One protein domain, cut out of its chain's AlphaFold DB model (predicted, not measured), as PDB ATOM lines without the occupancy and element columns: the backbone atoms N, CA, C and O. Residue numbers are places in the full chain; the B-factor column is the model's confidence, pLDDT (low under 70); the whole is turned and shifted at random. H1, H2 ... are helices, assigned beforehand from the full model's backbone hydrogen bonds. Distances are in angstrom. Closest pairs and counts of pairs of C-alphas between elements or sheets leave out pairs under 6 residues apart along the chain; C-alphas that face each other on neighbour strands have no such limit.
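This is residues 113 to 158 of the 158 residues of the protein "Predicted protein" of Naegleria gruberi (UniProt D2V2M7). The model is an open, wide V of two helices strung out along the chain, the long H3 and the shorter H2, with the short helices H4 and H1 turned off at the far ends of the two arms. The arms are joined by residues 129 to 131 and do not fold back on each other. The printed part has 46 residues, with four named helices in the order H1, H2, H3, H4 and no named strand; the class is all helix. It is extended, with a radius of gyration of the C-alphas of 17.0 A and spans of 48 by 24 by 14 A.

H3, the longest helix, holds residues 132 to 148 and measures 24.7 A from first to last C-alpha, beginning at (14.015, 1.175, 33.529). H4 holds residues 150 to 156, 10.3 A, and ends at C-alpha 156 at (18.472, -20.525, 49.237). H2 holds residues 118 to 128, 14.8 A. H1 holds residues 113 to 116, and C-alpha 113 is at (-11.279, -6.595, 19.619).

H3 is close to H4 but not clearly touching it; their closest C-alphas, those of Cys 146 and Phe 152, are 6.3 A apart. Their lines are about perpendicular, at 74 degrees. H2 and H3 are apart. H1 and H2 only just touch, and only at the corner by their link, with 3 pairs of C-alphas within 8 A; the closest are those of Arg 115 and Met 121, 6.3 A apart. In H3 every O i to N i+4 pair is within hydrogen-bond range, in H2 6 of 7 and in H4 2 of 3, while H1 is too short for such a pair.

The two C-alphas farthest apart, those of Asn 117 and Lys 158, are 48.7 A apart. The printed part has no cut and ends at the chain's last residue, and the three links between helices are tight. Residues 113 to 129, of which 113 to 116 belong to H1 and 118 to 128 to H2, stand free. The mean pLDDT of the printed part is 85.4; residues 153 and 158 are under 70.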
ATOM      1  N   ASP A 113     -10.623  -7.917  19.619       79.62
ATOM      2  CA  ASP A 113     -11.279  -6.595  19.619       79.62
ATOM      3  C   ASP A 113     -10.596  -5.594  20.555       79.62
ATOM      4  O   ASP A 113     -10.471  -4.407  20.262       79.62
ATOM      5  N   MET A 114     -10.101  -6.068  21.701       79.44
ATOM      6  CA  MET A 114      -9.298  -5.230  22.586       79.44
ATOM      7  C   MET A 114      -7.935  -4.914  21.966       79.44
ATOM      8  O   MET A 114      -7.448  -3.803  22.145       79.44
ATOM      9  N   ARG A 115      -7.334  -5.869  21.237       83.62
ATOM     10  CA  ARG A 115      -6.071  -5.671  20.510       83.62
ATOM     11  C   ARG A 115      -6.214  -4.669  19.365       83.62
ATOM     12  O   ARG A 115      -5.288  -3.896  19.147       83.62
ATOM     13  N   SER A 116      -7.339  -4.674  18.650       88.12
ATOM     14  CA  SER A 116      -7.602  -3.723  17.565       88.12
ATOM     15  C   SER A 116      -7.964  -2.324  18.078       88.12
ATOM     16  O   SER A 116      -7.757  -1.340  17.371       88.12
ATOM     17  N   ASN A 117      -8.441  -2.201  19.322       89.62
ATOM     18  CA  ASN A 117      -8.733  -0.913  19.944       89.62
ATOM     19  C   ASN A 117      -7.459  -0.225  20.474       89.62
ATOM     20  O   ASN A 117      -6.937  -0.557  21.545       89.62
ATOM     21  N   PHE A 118      -7.003   0.801  19.749       89.12
ATOM     22  CA  PHE A 118      -5.799   1.570  20.081       89.12
ATOM     23  C   PHE A 118      -5.844   2.197  21.482       89.12
ATOM     24  O   PHE A 118      -4.885   2.066  22.240       89.12
ATOM     25  N   THR A 119      -6.961   2.818  21.868       91.06
ATOM     26  CA  THR A 119      -7.115   3.476  23.176       91.06
ATOM     27  C   THR A 119      -6.958   2.484  24.327       91.06
ATOM     28  O   THR A 119      -6.298   2.772  25.329       91.06
ATOM     29  N   THR A 120      -7.536   1.290  24.183       87.06
ATOM     30  CA  THR A 120      -7.401   0.218  25.178       87.06
ATOM     31  C   THR A 120      -5.954  -0.267  25.262       87.06
ATOM     32  O   THR A 120      -5.399  -0.349  26.359       87.06
ATOM     33  N   MET A 121      -5.309  -0.528  24.121       89.38
ATOM     34  CA  MET A 121      -3.914  -0.982  24.090       89.38
ATOM     35  C   MET A 121      -2.923   0.071  24.590       89.38
ATOM     36  O   MET A 121      -1.945  -0.291  25.241       89.38
ATOM     37  N   GLN A 122      -3.182   1.361  24.365       91.19
ATOM     38  CA  GLN A 122      -2.364   2.453  24.895       91.19
ATOM     39  C   GLN A 122      -2.411   2.494  26.429       91.19
ATOM     40  O   GLN A 122      -1.361   2.573  27.067       91.19
ATOM     41  N   LYS A 123      -3.603   2.348  27.030       88.56
ATOM     42  CA  LYS A 123      -3.773   2.248  28.495       88.56
ATOM     43  C   LYS A 123      -3.112   0.997  29.079       88.56
ATOM     44  O   LYS A 123      -2.551   1.036  30.169       88.56
ATOM     45  N   ILE A 124      -3.162  -0.129  28.366       88.19
ATOM     46  CA  ILE A 124      -2.446  -1.346  28.779       88.19
ATOM     47  C   ILE A 124      -0.934  -1.109  28.708       88.19
ATOM     48  O   ILE A 124      -0.207  -1.471  29.634       88.19
ATOM     49  N   ALA A 125      -0.453  -0.477  27.636       88.00
ATOM     50  CA  ALA A 125       0.958  -0.180  27.440       88.00
ATOM     51  C   ALA A 125       1.509   0.767  28.514       88.00
ATOM     52  O   ALA A 125       2.610   0.521  28.989       88.00
ATOM     53  N   SER A 126       0.759   1.781  28.955       87.88
ATOM     54  CA  SER A 126       1.222   2.684  30.021       87.88
ATOM     55  C   SER A 126       1.447   1.979  31.362       87.88
ATOM     56  O   SER A 126       2.264   2.431  32.154       87.88
ATOM     57  N   VAL A 127       0.748   0.869  31.621       86.31
ATOM     58  CA  VAL A 127       0.914   0.075  32.852       86.31
ATOM     59  C   VAL A 127       1.969  -1.024  32.683       86.31
ATOM     60  O   VAL A 127       2.734  -1.307  33.600       86.31
ATOM     61  N   THR A 128       2.012  -1.663  31.511       87.19
ATOM     62  CA  THR A 128       2.877  -2.831  31.251       87.19
ATOM     63  C   THR A 128       4.277  -2.461  30.759       87.19
ATOM     64  O   THR A 128       5.230  -3.187  31.038       87.19
ATOM     65  N   LYS A 129       4.444  -1.330  30.061       88.88
ATOM     66  CA  LYS A 129       5.746  -0.831  29.593       88.88
ATOM     67  C   LYS A 129       6.357   0.097  30.639       88.88
ATOM     68  O   LYS A 129       6.365   1.315  30.480       88.88
ATOM     69  N   LYS A 130       6.867  -0.492  31.718       87.00
ATOM     70  CA  LYS A 130       7.519   0.262  32.793       87.00
ATOM     71  C   LYS A 130       8.897   0.784  32.353       87.00
ATOM     72  O   LYS A 130       9.655   0.024  31.738       87.00
ATOM     73  N   PRO A 131       9.253   2.043  32.670       92.25
ATOM     74  CA  PRO A 131      10.584   2.574  32.398       92.25
ATOM     75  C   PRO A 131      11.653   1.856  33.247       92.25
ATOM     76  O   PRO A 131      11.323   1.254  34.273       92.25
ATOM     77  N   PRO A 132      12.942   1.915  32.857       94.44
ATOM     78  CA  PRO A 132      14.015   1.175  33.529       94.44
ATOM     79  C   PRO A 132      14.075   1.388  35.047       94.44
ATOM     80  O   PRO A 132      14.166   0.418  35.795       94.44
ATOM     81  N   ASN A 133      13.946   2.634  35.511       95.06
ATOM     82  CA  ASN A 133      14.019   2.964  36.938       95.06
ATOM     83  C   ASN A 133      12.891   2.315  37.758       95.06
ATOM     84  O   ASN A 133      13.137   1.819  38.856       95.06
ATOM     85  N   ASP A 134      11.672   2.261  37.214       92.25
ATOM     86  CA  ASP A 134      10.533   1.630  37.891       92.25
ATOM     87  C   ASP A 134      10.683   0.109  37.931       92.25
ATOM     88  O   ASP A 134      10.370  -0.514  38.944       92.25
ATOM     89  N   ARG A 135      11.232  -0.492  36.864       91.75
ATOM     90  CA  ARG A 135      11.540  -1.931  36.830       91.75
ATOM     91  C   ARG A 135      12.572  -2.310  37.887       91.75
ATOM     92  O   ARG A 135      12.400  -3.327  38.556       91.75
ATOM     93  N   ILE A 136      13.622  -1.502  38.052       95.25
ATOM     94  CA  ILE A 136      14.642  -1.718  39.091       95.25
ATOM     95  C   ILE A 136      13.995  -1.644  40.474       95.25
ATOM     96  O   ILE A 136      14.180  -2.549  41.282       95.25
ATOM     97  N   ARG A 137      13.188  -0.606  40.732       94.62
ATOM     98  CA  ARG A 137      12.498  -0.430  42.017       94.62
ATOM     99  C   ARG A 137      11.601  -1.619  42.361       94.62
ATOM    100  O   ARG A 137      11.675  -2.128  43.473       94.62
ATOM    101  N   GLU A 138      10.779  -2.069  41.418       91.31
ATOM    102  CA  GLU A 138       9.888  -3.216  41.620       91.31
ATOM    103  C   GLU A 138      10.671  -4.514  41.841       91.31
ATOM    104  O   GLU A 138      10.341  -5.282  42.735       91.31
ATOM    105  N   THR A 139      11.762  -4.721  41.099       92.12
ATOM    106  CA  THR A 139      12.642  -5.885  41.295       92.12
ATOM    107  C   THR A 139      13.240  -5.899  42.701       92.12
ATOM    108  O   THR A 139      13.222  -6.936  43.359       92.12
ATOM    109  N   LEU A 140      13.729  -4.753  43.188       94.31
ATOM    110  CA  LEU A 140      14.286  -4.630  44.539       94.31
ATOM    111  C   LEU A 140      13.226  -4.850  45.625       94.31
ATOM    112  O   LEU A 140      13.518  -5.479  46.640       94.31
ATOM    113  N   ASN A 141      12.003  -4.354  45.421       93.38
ATOM    114  CA  ASN A 141      10.896  -4.596  46.347       93.38
ATOM    115  C   ASN A 141      10.538  -6.084  46.403       93.38
ATOM    116  O   ASN A 141      10.519  -6.650  47.490       93.38
ATOM    117  N   ASN A 142      10.376  -6.731  45.248       90.69
ATOM    118  CA  ASN A 142      10.095  -8.165  45.181       90.69
ATOM    119  C   ASN A 142      11.210  -8.985  45.849       90.69
ATOM    120  O   ASN A 142      10.931  -9.946  46.555       90.69
ATOM    121  N   GLN A 143      12.482  -8.598  45.678       88.94
ATOM    122  CA  GLN A 143      13.603  -9.247  46.366       88.94
ATOM    123  C   GLN A 143      13.509  -9.122  47.890       88.94
ATOM    124  O   GLN A 143      13.757 -10.099  48.593       88.94
ATOM    125  N   ARG A 144      13.148  -7.942  48.409       88.31
ATOM    126  CA  ARG A 144      12.951  -7.736  49.852       88.31
ATOM    127  C   ARG A 144      11.814  -8.603  50.384       88.31
ATOM    128  O   ARG A 144      12.028  -9.316  51.356       88.31
ATOM    129  N   GLU A 145      10.670  -8.604  49.704       88.44
ATOM    130  CA  GLU A 145       9.513  -9.434  50.067       88.44
ATOM    131  C   GLU A 145       9.870 -10.929  50.083       88.44
ATOM    132  O   GLU A 145       9.540 -11.640  51.031       88.44
ATOM    133  N   CYS A 146      10.621 -11.407  49.085       85.69
ATOM    134  CA  CYS A 146      11.100 -12.790  49.062       85.69
ATOM    135  C   CYS A 146      12.010 -13.114  50.257       85.69
ATOM    136  O   CYS A 146      11.891 -14.187  50.842       85.69
ATOM    137  N   LEU A 147      12.907 -12.203  50.649       82.19
ATOM    138  CA  LEU A 147      13.803 -12.400  51.796       82.19
ATOM    139  C   LEU A 147      13.070 -12.352  53.147       82.19
ATOM    140  O   LEU A 147      13.569 -12.893  54.136       82.19
ATOM    141  N   GLU A 148      11.904 -11.717  53.223       84.94
ATOM    142  CA  GLU A 148      11.056 -11.727  54.421       84.94
ATOM    143  C   GLU A 148      10.300 -13.057  54.586       84.94
ATOM    144  O   GLU A 148       9.989 -13.452  55.711       84.94
ATOM    145  N   HIS A 149      10.091 -13.807  53.498       83.50
ATOM    146  CA  HIS A 149       9.430 -15.110  53.528       83.50
ATOM    147  C   HIS A 149      10.378 -16.242  53.970       83.50
ATOM    148  O   HIS A 149      11.362 -16.572  53.305       83.50
ATOM    149  N   SER A 150      10.055 -16.894  55.090       73.38
ATOM    150  CA  SER A 150      10.875 -17.954  55.700       73.38
ATOM    151  C   SER A 150      11.057 -19.197  54.819       73.38
ATOM    152  O   SER A 150      12.126 -19.800  54.842       73.38
ATOM    153  N   GLU A 151      10.048 -19.564  54.022       78.25
ATOM    154  CA  GLU A 151      10.127 -20.692  53.075       78.25
ATOM    155  C   GLU A 151      11.161 -20.450  51.968       78.25
ATOM    156  O   GLU A 151      11.869 -21.374  51.581       78.25
ATOM    157  N   PHE A 152      11.306 -19.204  51.510       74.31
ATOM    158  CA  PHE A 152      12.248 -18.850  50.448       74.31
ATOM    159  C   PHE A 152      13.705 -18.871  50.939       74.31
ATOM    160  O   PHE A 152      14.602 -19.307  50.222       74.31
ATOM    161  N   LYS A 153      13.948 -18.466  52.194       66.12
ATOM    162  CA  LYS A 153      15.274 -18.563  52.835       66.12
ATOM    163  C   LYS A 153      15.764 -20.009  52.952       66.12
ATOM    164  O   LYS A 153      16.904 -20.293  52.611       66.12
ATOM    165  N   LEU A 154      14.882 -20.925  53.357       72.38
ATOM    166  CA  LEU A 154      15.183 -22.358  53.481       72.38
ATOM    167  C   LEU A 154      15.595 -23.023  52.158       72.38
ATOM    168  O   LEU A 154      16.241 -24.068  52.175       72.38
ATOM    169  N   GLU A 155      15.181 -22.461  51.023       74.00
ATOM    170  CA  GLU A 155      15.507 -22.975  49.691       74.00
ATOM    171  C   GLU A 155      16.805 -22.372  49.127       74.00
ATOM    172  O   GLU A 155      17.468 -23.023  48.328       74.00
ATOM    173  N   LEU A 156      17.199 -21.175  49.581       71.00
ATOM    174  CA  LEU A 156      18.472 -20.525  49.237       71.00
ATOM    175  C   LEU A 156      19.682 -21.101  49.987       71.00
ATOM    176  O   LEU A 156      20.792 -21.041  49.466       71.00
ATOM    177  N   ASP A 157      19.469 -21.640  51.189       70.44
ATOM    178  CA  ASP A 157      20.524 -22.225  52.032       70.44
ATOM    179  C   ASP A 157      20.810 -23.718  51.716       70.44
ATOM    180  O   ASP A 157      21.561 -24.371  52.446       70.44
ATOM    181  N   LYS A 158      20.209 -24.278  50.654       59.16
ATOM    182  CA  LYS A 158      20.467 -25.637  50.134       59.16
ATOM    183  C   LYS A 158      21.479 -25.632  48.994       59.16
ATOM    184  O   LYS A 158      22.282 -26.590  48.950       59.16
TER     185      LYS A 158